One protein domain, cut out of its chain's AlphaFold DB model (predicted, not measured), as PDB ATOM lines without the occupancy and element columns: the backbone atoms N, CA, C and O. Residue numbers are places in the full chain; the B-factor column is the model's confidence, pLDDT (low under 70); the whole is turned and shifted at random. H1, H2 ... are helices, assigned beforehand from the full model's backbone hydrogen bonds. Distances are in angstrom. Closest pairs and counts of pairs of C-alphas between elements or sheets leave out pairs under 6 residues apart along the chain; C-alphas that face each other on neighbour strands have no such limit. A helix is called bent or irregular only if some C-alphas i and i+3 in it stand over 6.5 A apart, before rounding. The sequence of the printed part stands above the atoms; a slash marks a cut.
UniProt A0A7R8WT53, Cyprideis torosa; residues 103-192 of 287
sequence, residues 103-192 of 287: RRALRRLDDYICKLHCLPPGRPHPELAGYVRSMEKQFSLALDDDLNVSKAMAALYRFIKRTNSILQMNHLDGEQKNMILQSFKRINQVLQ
ATOM      1  N   ARG A 103     -36.248 -51.019 -15.939       94.06
ATOM      2  CA  ARG A 103     -37.262 -51.466 -16.906       94.06
ATOM      3  C   ARG A 103     -38.637 -51.638 -16.259       94.06
ATOM      4  O   ARG A 103     -39.619 -51.109 -16.772       94.06
ATOM      5  N   ARG A 104     -38.739 -52.344 -15.125       90.06
ATOM      6  CA  ARG A 104     -40.024 -52.526 -14.413       90.06
ATOM      7  C   ARG A 104     -40.607 -51.198 -13.925       90.06
ATOM      8  O   ARG A 104     -41.815 -50.985 -13.980       90.06
ATOM      9  N   ALA A 105     -39.760 -50.301 -13.437       91.81
ATOM     10  CA  ALA A 105     -40.183 -48.993 -12.960       91.81
ATOM     11  C   ALA A 105     -40.660 -48.073 -14.100       91.81
ATOM     12  O   ALA A 105     -41.660 -47.377 -13.919       91.81
ATOM     13  N   LEU A 106     -40.019 -48.128 -15.272       93.81
ATOM     14  CA  LEU A 106     -40.479 -47.436 -16.480       93.81
ATOM     15  C   LEU A 106     -41.792 -48.009 -17.017       93.81
ATOM     16  O   LEU A 106     -42.645 -47.233 -17.428       93.81
ATOM     17  N   ARG A 107     -42.007 -49.331 -16.937       89.31
ATOM     18  CA  ARG A 107     -43.287 -49.948 -17.339       89.31
ATOM     19  C   ARG A 107     -44.476 -49.356 -16.591       89.31
ATOM     20  O   ARG A 107     -45.440 -48.967 -17.221       89.31
ATOM     21  N   ARG A 108     -44.373 -49.162 -15.273       88.81
ATOM     22  CA  ARG A 108     -45.451 -48.525 -14.488       88.81
ATOM     23  C   ARG A 108     -45.810 -47.120 -14.984       88.81
ATOM     24  O   ARG A 108     -46.969 -46.726 -14.911       88.81
ATOM     25  N   LEU A 109     -44.814 -46.366 -15.448       93.12
ATOM     26  CA  LEU A 109     -45.021 -45.044 -16.034       93.12
ATOM     27  C   LEU A 109     -45.674 -45.155 -17.420       93.12
ATOM     28  O   LEU A 109     -46.638 -44.445 -17.691       93.12
ATOM     29  N   ASP A 110     -45.180 -46.068 -18.257       90.44
ATOM     30  CA  ASP A 110     -45.729 -46.331 -19.592       90.44
ATOM     31  C   ASP A 110     -47.182 -46.796 -19.533       90.44
ATOM     32  O   ASP A 110     -48.016 -46.263 -20.254       90.44
ATOM     33  N   ASP A 111     -47.503 -47.733 -18.642       85.56
ATOM     34  CA  ASP A 111     -48.852 -48.275 -18.475       85.56
ATOM     35  C   ASP A 111     -49.836 -47.172 -18.074       85.56
ATOM     36  O   ASP A 111     -50.965 -47.122 -18.557       85.56
ATOM     37  N   TYR A 112     -49.407 -46.255 -17.204       92.38
ATOM     38  CA  TYR A 112     -50.230 -45.125 -16.792       92.38
ATOM     39  C   TYR A 112     -50.455 -44.127 -17.938       92.38
ATOM     40  O   TYR A 112     -51.595 -43.731 -18.182       92.38
ATOM     41  N   ILE A 113     -49.407 -43.770 -18.691       92.50
ATOM     42  CA  ILE A 113     -49.530 -42.901 -19.877       92.50
ATOM     43  C   ILE A 113     -50.410 -43.560 -20.948       92.50
ATOM     44  O   ILE A 113     -51.270 -42.907 -21.535       92.50
ATOM     45  N   CYS A 114     -50.254 -44.866 -21.154       84.88
ATOM     46  CA  CYS A 114     -51.085 -45.648 -22.058       84.88
ATOM     47  C   CYS A 114     -52.561 -45.549 -21.646       84.88
ATOM     48  O   CYS A 114     -53.403 -45.211 -22.472       84.88
ATOM     49  N   LYS A 115     -52.895 -45.755 -20.366       82.75
ATOM     50  CA  LYS A 115     -54.277 -45.620 -19.871       82.75
ATOM     51  C   LYS A 115     -54.849 -44.216 -20.077       82.75
ATOM     52  O   LYS A 115     -56.022 -44.110 -20.424       82.75
ATOM     53  N   LEU A 116     -54.048 -43.161 -19.894       90.44
ATOM     54  CA  LEU A 116     -54.492 -41.783 -20.149       90.44
ATOM     55  C   LEU A 116     -54.948 -41.599 -21.599       90.44
ATOM     56  O   LEU A 116     -55.970 -40.959 -21.829       90.44
ATOM     57  N   HIS A 117     -54.228 -42.194 -22.552       85.38
ATOM     58  CA  HIS A 117     -54.556 -42.122 -23.977       85.38
ATOM     59  C   HIS A 117     -55.689 -43.064 -24.396       85.38
ATOM     60  O   HIS A 117     -56.528 -42.682 -25.206       85.38
ATOM     61  N   CYS A 118     -55.706 -44.307 -23.903       79.44
ATOM     62  CA  CYS A 118     -56.593 -45.332 -24.458       79.44
ATOM     63  C   CYS A 118     -57.958 -45.447 -23.744       79.44
ATOM     64  O   CYS A 118     -58.882 -45.995 -24.346       79.44
ATOM     65  N   LEU A 119     -58.096 -45.010 -22.481       77.44
ATOM     66  CA  LEU A 119     -59.392 -45.032 -21.783       77.44
ATOM     67  C   LEU A 119     -60.270 -43.863 -22.248       77.44
ATOM     68  O   LEU A 119     -59.742 -42.764 -22.450       77.44
ATOM     69  N   PRO A 120     -61.596 -44.044 -22.372       78.94
ATOM     70  CA  PRO A 120     -62.494 -42.959 -22.750       78.94
ATOM     71  C   PRO A 120     -62.516 -41.864 -21.672       78.94
ATOM     72  O   PRO A 120     -62.285 -42.151 -20.491       78.94
ATOM     73  N   PRO A 121     -62.712 -40.586 -22.037       86.00
ATOM     74  CA  PRO A 121     -63.025 -39.538 -21.068       86.00
ATOM     75  C   PRO A 121     -64.267 -39.909 -20.253       86.00
ATOM     76  O   PRO A 121     -65.204 -40.493 -20.791       86.00
ATOM     77  N   GLY A 122     -64.285 -39.552 -18.973       88.31
ATOM     78  CA  GLY A 122     -65.477 -39.684 -18.141       88.31
ATOM     79  C   GLY A 122     -65.736 -38.429 -17.319       88.31
ATOM     80  O   GLY A 122     -65.556 -37.323 -17.823       88.31
ATOM     81  N   ARG A 123     -66.210 -38.575 -16.078       93.00
ATOM     82  CA  ARG A 123     -66.614 -37.424 -15.249       93.00
ATOM     83  C   ARG A 123     -65.391 -36.734 -14.636       93.00
ATOM     84  O   ARG A 123     -64.479 -37.441 -14.223       93.00
ATOM     85  N   PRO A 124     -65.354 -35.398 -14.522       96.12
ATOM     86  CA  PRO A 124     -64.236 -34.713 -13.886       96.12
ATOM     87  C   PRO A 124     -64.094 -35.091 -12.409       96.12
ATOM     88  O   PRO A 124     -65.081 -35.148 -11.674       96.12
ATOM     89  N   HIS A 125     -62.858 -35.275 -11.943       97.31
ATOM     90  CA  HIS A 125     -62.558 -35.404 -10.516       97.31
ATOM     91  C   HIS A 125     -62.217 -34.034  -9.908       97.31
ATOM     92  O   HIS A 125     -61.248 -33.408 -10.352       97.31
ATOM     93  N   PRO A 126     -62.918 -33.568  -8.859       96.38
ATOM     94  CA  PRO A 126     -62.798 -32.191  -8.362       96.38
ATOM     95  C   PRO A 126     -61.392 -31.845  -7.851       96.38
ATOM     96  O   PRO A 126     -60.898 -30.740  -8.054       96.38
ATOM     97  N   GLU A 127     -60.698 -32.801  -7.232       97.06
ATOM     98  CA  GLU A 127     -59.390 -32.535  -6.617       97.06
ATOM     99  C   GLU A 127     -58.187 -32.710  -7.558       97.06
ATOM    100  O   GLU A 127     -57.046 -32.467  -7.150       97.06
ATOM    101  N   LEU A 128     -58.393 -33.132  -8.813       97.75
ATOM    102  CA  LEU A 128     -57.278 -33.532  -9.678       97.75
ATOM    103  C   LEU A 128     -56.270 -32.401  -9.900       97.75
ATOM    104  O   LEU A 128     -55.062 -32.628  -9.808       97.75
ATOM    105  N   ALA A 129     -56.748 -31.183 -10.155       97.62
ATOM    106  CA  ALA A 129     -55.876 -30.031 -10.373       97.62
ATOM    107  C   ALA A 129     -54.974 -29.764  -9.154       97.62
ATOM    108  O   ALA A 129     -53.805 -29.406  -9.301       97.62
ATOM    109  N   GLY A 130     -55.485 -29.997  -7.938       98.31
ATOM    110  CA  GLY A 130     -54.694 -29.937  -6.709       98.31
ATOM    111  C   GLY A 130     -53.616 -31.020  -6.655       98.31
ATOM    112  O   GLY A 130     -52.485 -30.744  -6.252       98.31
ATOM    113  N   TYR A 131     -53.927 -32.234  -7.114       98.44
ATOM    114  CA  TYR A 131     -52.967 -33.338  -7.152       98.44
ATOM    115  C   TYR A 131     -51.839 -33.083  -8.156       98.44
ATOM    116  O   TYR A 131     -50.679 -33.330  -7.824       98.44
ATOM    117  N   VAL A 132     -52.162 -32.551  -9.342       98.50
ATOM    118  CA  VAL A 132     -51.167 -32.170 -10.360       98.50
ATOM    119  C   VAL A 132     -50.246 -31.080  -9.812       98.50
ATOM    120  O   VAL A 132     -49.035 -31.284  -9.774       98.50
ATOM    121  N   ARG A 133     -50.798 -29.981  -9.273       98.44
ATOM    122  CA  ARG A 133     -49.993 -28.898  -8.671       98.44
ATOM    123  C   ARG A 133     -49.097 -29.392  -7.536       98.44
ATOM    124  O   ARG A 133     -47.944 -28.984  -7.433       98.44
ATOM    125  N   SER A 134     -49.618 -30.268  -6.674       98.50
ATOM    126  CA  SER A 134     -48.844 -30.842  -5.569       98.50
ATOM    127  C   SER A 134     -47.679 -31.689  -6.080       98.50
ATOM    128  O   SER A 134     -46.563 -31.562  -5.576       98.50
ATOM    129  N   MET A 135     -47.912 -32.513  -7.106       98.50
ATOM    130  CA  MET A 135     -46.864 -33.309  -7.739       98.50
ATOM    131  C   MET A 135     -45.801 -32.417  -8.388       98.50
ATOM    132  O   MET A 135     -44.622 -32.643  -8.137       98.50
ATOM    133  N   GLU A 136     -46.189 -31.396  -9.157       98.31
ATOM    134  CA  GLU A 136     -45.242 -30.470  -9.798       98.31
ATOM    135  C   GLU A 136     -44.392 -29.744  -8.755       98.31
ATOM    136  O   GLU A 136     -43.168 -29.744  -8.850       98.31
ATOM    137  N   LYS A 137     -45.021 -29.221  -7.696       98.50
ATOM    138  CA  LYS A 137     -44.308 -28.561  -6.597       98.50
ATOM    139  C   LYS A 137     -43.320 -29.501  -5.907       98.50
ATOM    140  O   LYS A 137     -42.178 -29.124  -5.678       98.50
ATOM    141  N   GLN A 138     -43.743 -30.719  -5.559       98.56
ATOM    142  CA  GLN A 138     -42.861 -31.697  -4.911       98.56
ATOM    143  C   GLN A 138     -41.729 -32.160  -5.831       98.56
ATOM    144  O   GLN A 138     -40.639 -32.455  -5.347       98.56
ATOM    145  N   PHE A 139     -41.987 -32.239  -7.136       98.25
ATOM    146  CA  PHE A 139     -40.986 -32.564  -8.140       98.25
ATOM    147  C   PHE A 139     -39.925 -31.460  -8.233       98.25
ATOM    148  O   PHE A 139     -38.742 -31.764  -8.112       98.25
ATOM    149  N   SER A 140     -40.335 -30.192  -8.359       98.12
ATOM    150  CA  SER A 140     -39.407 -29.054  -8.415       98.12
ATOM    151  C   SER A 140     -38.596 -28.913  -7.129       98.12
ATOM    152  O   SER A 140     -37.376 -28.925  -7.195       98.12
ATOM    153  N   LEU A 141     -39.241 -28.942  -5.955       98.50
ATOM    154  CA  LEU A 141     -38.540 -28.877  -4.663       98.50
ATOM    155  C   LEU A 141     -37.536 -30.019  -4.460       98.50
ATOM    156  O   LEU A 141     -36.605 -29.896  -3.671       98.50
ATOM    157  N   ALA A 142     -37.748 -31.163  -5.109       98.25
ATOM    158  CA  ALA A 142     -36.790 -32.257  -5.080       98.25
ATOM    159  C   ALA A 142     -35.596 -32.015  -6.012       98.25
ATOM    160  O   ALA A 142     -34.498 -32.433  -5.678       98.25
ATOM    161  N   LEU A 143     -35.784 -31.361  -7.158       97.56
ATOM    162  CA  LEU A 143     -34.672 -31.004  -8.042       97.56
ATOM    163  C   LEU A 143     -33.887 -29.785  -7.542       97.56
ATOM    164  O   LEU A 143     -32.674 -29.755  -7.725       97.56
ATOM    165  N   ASP A 144     -34.544 -28.836  -6.875       98.12
ATOM    166  CA  ASP A 144     -33.890 -27.691  -6.220       98.12
ATOM    167  C   ASP A 144     -32.962 -28.150  -5.078       98.12
ATOM    168  O   ASP A 144     -31.951 -27.518  -4.774       98.12
ATOM    169  N   ASP A 145     -33.282 -29.295  -4.472       97.94
ATOM    170  CA  ASP A 145     -32.475 -30.007  -3.480       97.94
ATOM    171  C   ASP A 145     -31.377 -30.832  -4.181       97.94
ATOM    172  O   ASP A 145     -31.475 -32.054  -4.296       97.94
ATOM    173  N   ASP A 146     -30.364 -30.138  -4.716       97.44
ATOM    174  CA  ASP A 146     -29.154 -30.707  -5.345       97.44
ATOM    175  C   ASP A 146     -29.444 -31.750  -6.447       97.44
ATOM    176  O   ASP A 146     -28.800 -32.793  -6.542       97.44
ATOM    177  N   LEU A 147     -30.427 -31.480  -7.313       96.94
ATOM    178  CA  LEU A 147     -30.826 -32.362  -8.418       96.94
ATOM    179  C   LEU A 147     -31.259 -33.766  -7.947       96.94
ATOM    180  O   LEU A 147     -30.983 -34.771  -8.612       96.94
ATOM    181  N   ASN A 148     -31.963 -33.870  -6.816       97.50
ATOM    182  CA  ASN A 148     -32.385 -35.151  -6.246       97.50
ATOM    183  C   ASN A 148     -33.538 -35.813  -7.031       97.50
ATOM    184  O   ASN A 148     -34.714 -35.813  -6.645       97.50
ATOM    185  N   VAL A 149     -33.174 -36.468  -8.136       96.62
ATOM    186  CA  VAL A 149     -34.103 -37.172  -9.030       96.62
ATOM    187  C   VAL A 149     -34.819 -38.330  -8.329       96.62
ATOM    188  O   VAL A 149     -35.990 -38.579  -8.610       96.62
ATOM    189  N   SER A 150     -34.180 -39.019  -7.377       94.81
ATOM    190  CA  SER A 150     -34.818 -40.110  -6.623       94.81
ATOM    191  C   SER A 150     -36.055 -39.611  -5.858       94.81
ATOM    192  O   SER A 150     -37.117 -40.237  -5.909       94.81
ATOM    193  N   LYS A 151     -35.947 -38.453  -5.192       96.62
ATOM    194  CA  LYS A 151     -37.053 -37.798  -4.475       96.62
ATOM    195  C   LYS A 151     -38.100 -37.237  -5.446       96.62
ATOM    196  O   LYS A 151     -39.298 -37.393  -5.194       96.62
ATOM    197  N   ALA A 152     -37.668 -36.691  -6.583       97.25
ATOM    198  CA  ALA A 152     -38.557 -36.196  -7.634       97.25
ATOM    199  C   ALA A 152     -39.425 -37.328  -8.229       97.25
ATOM    200  O   ALA A 152     -40.649 -37.217  -8.323       97.25
ATOM    201  N   MET A 153     -38.816 -38.481  -8.524       96.00
ATOM    202  CA  MET A 153     -39.523 -39.676  -8.993       96.00
ATOM    203  C   MET A 153     -40.485 -40.238  -7.942       96.00
ATOM    204  O   MET A 153     -41.548 -40.750  -8.295       96.00
ATOM    205  N   ALA A 154     -40.166 -40.125  -6.649       96.06
ATOM    206  CA  ALA A 154     -41.083 -40.536  -5.589       96.06
ATOM    207  C   ALA A 154     -42.378 -39.700  -5.588       96.06
ATOM    208  O   ALA A 154     -43.458 -40.262  -5.394       96.06
ATOM    209  N   ALA A 155     -42.298 -38.389  -5.849       97.25
ATOM    210  CA  ALA A 155     -43.477 -37.532  -6.002       97.25
ATOM    211  C   ALA A 155     -44.345 -37.958  -7.198       97.25
ATOM    212  O   ALA A 155     -45.557 -38.133  -7.049       97.25
ATOM    213  N   LEU A 156     -43.715 -38.230  -8.345       96.94
ATOM    214  CA  LEU A 156     -44.392 -38.723  -9.545       96.94
ATOM    215  C   LEU A 156     -45.091 -40.071  -9.306       96.94
ATOM    216  O   LEU A 156     -46.263 -40.235  -9.638       96.94
ATOM    217  N   TYR A 157     -44.408 -41.045  -8.697       95.88
ATOM    218  CA  TYR A 157     -45.010 -42.357  -8.442       95.88
ATOM    219  C   TYR A 157     -46.137 -42.303  -7.408       95.88
ATOM    220  O   TYR A 157     -47.111 -43.045  -7.547       95.88
ATOM    221  N   ARG A 158     -46.060 -41.421  -6.399       97.44
ATOM    222  CA  ARG A 158     -47.190 -41.169  -5.486       97.44
ATOM    223  C   ARG A 158     -48.392 -40.600  -6.234       97.44
ATOM    224  O   ARG A 158     -49.507 -41.064  -6.002       97.44
ATOM    225  N   PHE A 159     -48.166 -39.654  -7.146       98.31
ATOM    226  CA  PHE A 159     -49.217 -39.112  -8.004       98.31
ATOM    227  C   PHE A 159     -49.861 -40.205  -8.863       98.31
ATOM    228  O   PHE A 159     -51.072 -40.383  -8.787       98.31
ATOM    229  N   ILE A 160     -49.057 -40.993  -9.588       97.50
ATOM    230  CA  ILE A 160     -49.536 -42.116 -10.414       97.50
ATOM    231  C   ILE A 160     -50.350 -43.100  -9.569       97.50
ATOM    232  O   ILE A 160     -51.447 -43.487  -9.959       97.50
ATOM    233  N   LYS A 161     -49.853 -43.486  -8.386       96.06
ATOM    234  CA  LYS A 161     -50.566 -44.402  -7.485       96.06
ATOM    235  C   LYS A 161     -51.933 -43.844  -7.074       96.06
ATOM    236  O   LYS A 161     -52.904 -44.594  -7.072       96.06
ATOM    237  N   ARG A 162     -52.007 -42.550  -6.742       95.88
ATOM    238  CA  ARG A 162     -53.242 -41.878  -6.308       95.88
ATOM    239  C   ARG A 162     -54.265 -41.753  -7.434       95.88
ATOM    240  O   ARG A 162     -55.450 -41.934  -7.196       95.88
ATOM    241  N   THR A 163     -53.823 -41.425  -8.644       97.00
ATOM    242  CA  THR A 163     -54.723 -41.114  -9.763       97.00
ATOM    243  C   THR A 163     -55.018 -42.309 -10.661       97.00
ATOM    244  O   THR A 163     -55.958 -42.247 -11.444       97.00
ATOM    245  N   ASN A 164     -54.276 -43.417 -10.551       92.44
ATOM    246  CA  ASN A 164     -54.538 -44.611 -11.356       92.44
ATOM    247  C   ASN A 164     -55.919 -45.228 -11.063       92.44
ATOM    248  O   ASN A 164     -56.565 -45.677 -12.003       92.44
ATOM    249  N   SER A 165     -56.395 -45.225  -9.811       90.12
ATOM    250  CA  SER A 165     -57.757 -45.683  -9.484       90.12
ATOM    251  C   SER A 165     -58.826 -44.755 -10.069       90.12
ATOM    252  O   SER A 165     -59.773 -45.227 -10.685       90.12
ATOM    253  N   ILE A 166     -58.629 -43.439  -9.951       94.44
ATOM    254  CA  ILE A 166     -59.517 -42.403 -10.507       94.44
ATOM    255  C   ILE A 166     -59.634 -42.561 -12.030       94.44
ATOM    256  O   ILE A 166     -60.733 -42.565 -12.584       94.44
ATOM    257  N   LEU A 167     -58.498 -42.758 -12.704       89.50
ATOM    258  CA  LEU A 167     -58.432 -43.012 -14.139       89.50
ATOM    259  C   LEU A 167     -59.170 -44.304 -14.528       89.50
ATOM    260  O   LEU A 167     -59.895 -44.306 -15.515       89.50
ATOM    261  N   GLN A 168     -59.020 -45.382 -13.752       82.25
ATOM    262  CA  GLN A 168     -59.694 -46.662 -14.010       82.25
ATOM    263  C   GLN A 168     -61.209 -46.614 -13.783       82.25
ATOM    264  O   GLN A 168     -61.941 -47.325 -14.459       82.25
ATOM    265  N   MET A 169     -61.681 -45.767 -12.869       84.44
ATOM    266  CA  MET A 169     -63.110 -45.526 -12.640       84.44
ATOM    267  C   MET A 169     -63.721 -44.560 -13.670       84.44
ATOM    268  O   MET A 169     -64.863 -44.148 -13.511       84.44
ATOM    269  N   ASN A 170     -62.977 -44.169 -14.716       87.19
ATOM    270  CA  ASN A 170     -63.379 -43.144 -15.685       87.19
ATOM    271  C   ASN A 170     -63.806 -41.826 -15.007       87.19
ATOM    272  O   ASN A 170     -64.726 -41.143 -15.448       87.19
ATOM    273  N   HIS A 171     -63.128 -41.443 -13.925       94.06
ATOM    274  CA  HIS A 171     -63.344 -40.168 -13.237       94.06
ATOM    275  C   HIS A 171     -62.312 -39.121 -13.682       94.06
ATOM    276  O   HIS A 171     -61.792 -38.365 -12.872       94.06
ATOM    277  N   LEU A 172     -61.967 -39.103 -14.971       94.12
ATOM    278  CA  LEU A 172     -61.148 -38.055 -15.576       94.12
ATOM    279  C   LEU A 172     -61.741 -37.695 -16.933       94.12
ATOM    280  O   LEU A 172     -61.823 -38.553 -17.821       94.12
ATOM    281  N   ASP A 173     -62.129 -36.437 -17.098       95.06
ATOM    282  CA  ASP A 173     -62.550 -35.917 -18.395       95.06
ATOM    283  C   ASP A 173     -61.344 -35.691 -19.335       95.06
ATOM    284  O   ASP A 173     -60.185 -35.986 -19.009       95.06
ATOM    285  N   GLY A 174     -61.615 -35.215 -20.551       92.81
ATOM    286  CA  GLY A 174     -60.577 -34.991 -21.558       92.81
ATOM    287  C   GLY A 174     -59.594 -33.880 -21.176       92.81
ATOM    288  O   GLY A 174     -58.390 -34.023 -21.396       92.81
ATOM    289  N   GLU A 175     -60.080 -32.798 -20.567       96.88
ATOM    290  CA  GLU A 175     -59.250 -31.668 -20.142       96.88
ATOM    291  C   GLU A 175     -58.281 -32.094 -19.036       96.88
ATOM    292  O   GLU A 175     -57.081 -31.823 -19.091       96.88
ATOM    293  N   GLN A 176     -58.783 -32.855 -18.073       97.75
ATOM    294  CA  GLN A 176     -58.032 -33.417 -16.967       97.75
ATOM    295  C   GLN A 176     -56.950 -34.396 -17.422       97.75
ATOM    296  O   GLN A 176     -55.815 -34.328 -16.945       97.75
ATOM    297  N   LYS A 177     -57.247 -35.268 -18.390       95.62
ATOM    298  CA  LYS A 177     -56.226 -36.134 -19.006       95.62
ATOM    299  C   LYS A 177     -55.140 -35.319 -19.701       95.62
ATOM    300  O   LYS A 177     -53.952 -35.575 -19.491       95.62
ATOM    301  N   ASN A 178     -55.531 -34.298 -20.464       95.94
ATOM    302  CA  ASN A 178     -54.594 -33.398 -21.133       95.94
ATOM    303  C   ASN A 178     -53.730 -32.619 -20.134       95.94
ATOM    304  O   ASN A 178     -52.527 -32.490 -20.347       95.94
ATOM    305  N   MET A 179     -54.295 -32.169 -19.014       97.88
ATOM    306  CA  MET A 179     -53.558 -31.504 -17.936       97.88
ATOM    307  C   MET A 179     -52.426 -32.393 -17.399       97.88
ATOM    308  O   MET A 179     -51.292 -31.927 -17.249       97.88
ATOM    309  N   ILE A 180     -52.703 -33.681 -17.168       98.12
ATOM    310  CA  ILE A 180     -51.697 -34.651 -16.714       98.12
ATOM    311  C   ILE A 180     -50.616 -34.849 -17.782       98.12
ATOM    312  O   ILE A 180     -49.427 -34.779 -17.472       98.12
ATOM    313  N   LEU A 181     -51.009 -35.045 -19.045       96.88
ATOM    314  CA  LEU A 181     -50.071 -35.236 -20.156       96.88
ATOM    315  C   LEU A 181     -49.158 -34.018 -20.362       96.88
ATOM    316  O   LEU A 181     -47.957 -34.185 -20.570       96.88
ATOM    317  N   GLN A 182     -49.688 -32.797 -20.251       97.62
ATOM    318  CA  GLN A 182     -48.892 -31.568 -20.344       97.62
ATOM    319  C   GLN A 182     -47.922 -31.424 -19.169       97.62
ATOM    320  O   GLN A 182     -46.767 -31.039 -19.363       97.62
ATOM    321  N   SER A 183     -48.353 -31.781 -17.960       98.19
ATOM    322  CA  SER A 183     -47.471 -31.814 -16.791       98.19
ATOM    323  C   SER A 183     -46.329 -32.820 -16.977       98.19
ATOM    324  O   SER A 183     -45.154 -32.489 -16.803       98.19
ATOM    325  N   PHE A 184     -46.643 -34.026 -17.458       98.00
ATOM    326  CA  PHE A 184     -45.642 -35.043 -17.775       98.00
ATOM    327  C   PHE A 184     -44.710 -34.602 -18.909       98.00
ATOM    328  O   PHE A 184     -43.520 -34.903 -18.863       98.00
ATOM    329  N   LYS A 185     -45.207 -33.838 -19.891       97.25
ATOM    330  CA  LYS A 185     -44.387 -33.225 -20.945       97.25
ATOM    331  C   LYS A 185     -43.350 -32.263 -20.385       97.25
ATOM    332  O   LYS A 185     -42.181 -32.390 -20.742       97.25
ATOM    333  N   ARG A 186     -43.747 -31.367 -19.476       96.88
ATOM    334  CA  ARG A 186     -42.823 -30.449 -18.788       96.88
ATOM    335  C   ARG A 186     -41.764 -31.209 -17.993       96.88
ATOM    336  O   ARG A 186     -40.577 -30.972 -18.176       96.88
ATOM    337  N   ILE A 187     -42.171 -32.191 -17.189       96.81
ATOM    338  CA  ILE A 187     -41.234 -33.040 -16.431       96.81
ATOM    339  C   ILE A 187     -40.253 -33.762 -17.366       96.81
ATOM    340  O   ILE A 187     -39.053 -33.861 -17.088       96.81
ATOM    341  N   ASN A 188     -40.744 -34.260 -18.501       96.75
ATOM    342  CA  ASN A 188     -39.922 -35.013 -19.434       96.75
ATOM    343  C   ASN A 188     -38.906 -34.151 -20.194       96.75
ATOM    344  O   ASN A 188     -37.920 -34.712 -20.662       96.75
ATOM    345  N   GLN A 189     -39.080 -32.825 -20.274       95.88
ATOM    346  CA  GLN A 189     -38.049 -31.933 -20.826       95.88
ATOM    347  C   GLN A 189     -36.727 -32.072 -20.062       95.88
ATOM    348  O   GLN A 189     -35.667 -32.056 -20.684       95.88
ATOM    349  N   VAL A 190     -36.800 -32.304 -18.746       93.94
ATOM    350  CA  VAL A 190     -35.639 -32.530 -17.874       93.94
ATOM    351  C   VAL A 190     -35.201 -33.996 -17.912       93.94
ATOM    352  O   VAL A 190     -34.047 -34.316 -18.205       93.94
ATOM    353  N   LEU A 191     -36.121 -34.920 -17.615       95.19
ATOM    354  CA  LEU A 191     -35.740 -36.315 -17.378       95.19
ATOM    355  C   LEU A 191     -35.506 -37.111 -18.663       95.19
ATOM    356  O   LEU A 191     -34.613 -37.954 -18.671       95.19
ATOM    357  N   GLN A 192     -36.243 -36.848 -19.746       95.69
ATOM    358  CA  GLN A 192     -36.151 -37.574 -21.025       95.69
ATOM    359  C   GLN A 192     -36.283 -39.103 -20.856       95.69
ATOM    360  O   GLN A 192     -35.516 -39.894 -21.408       95.69
TER     361      GLN A 192
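This is residues 103 to 192 of the 287 residues of a protein of Cyprideis torosa (UniProt A0A7R8WT53). Four helices make an up-and-down bundle, each running against the one before it, with H1 and H2 at opposite corners and H1 slanted. The printed part has 90 residues with four named helices, H1 to H4, all helix by class. It is compact, radius of gyration of the C-alphas 12.8 A, spanning 40 by 28 by 20 A.

Start at H1, residues 103 to 118; its residues 109 to 116 alone touch H3, residues 149 to 168, closest at C-alphas 112 and 164, 7.0 A, at a steep tilt of 40 degrees. Its residues 113 to 117 alone touch H4, residues 174 to 191, closest at C-alphas 116 and 177, 6.0 A. H2, residues 128 to 144, forms a hairpin with H3, closest at C-alphas 139 and 152, 4.4 A. H2 touches H4, closest at C-alphas 132 and 180, 6.8 A. Every O i to N i+4 pair is within hydrogen-bond range in H2, against 11 of 12 in H1, 14 of 16 in H3 and 13 of 14 in H4.

Find C-alpha 103 at (-37.262, -51.466, -16.906), where H1 begins, 21.6 A long; H2 runs 24.4 A. H3, 27.7 A, is only just irregular, with C-alphas 162 and 165 6.7 A apart. H4, 25.2 A, ends at (-35.740, -36.315, -17.378).

C-alphas 120 and 146 are farthest apart, 39.6 A. There is no cut, no long link and no printed residue under pLDDT 70.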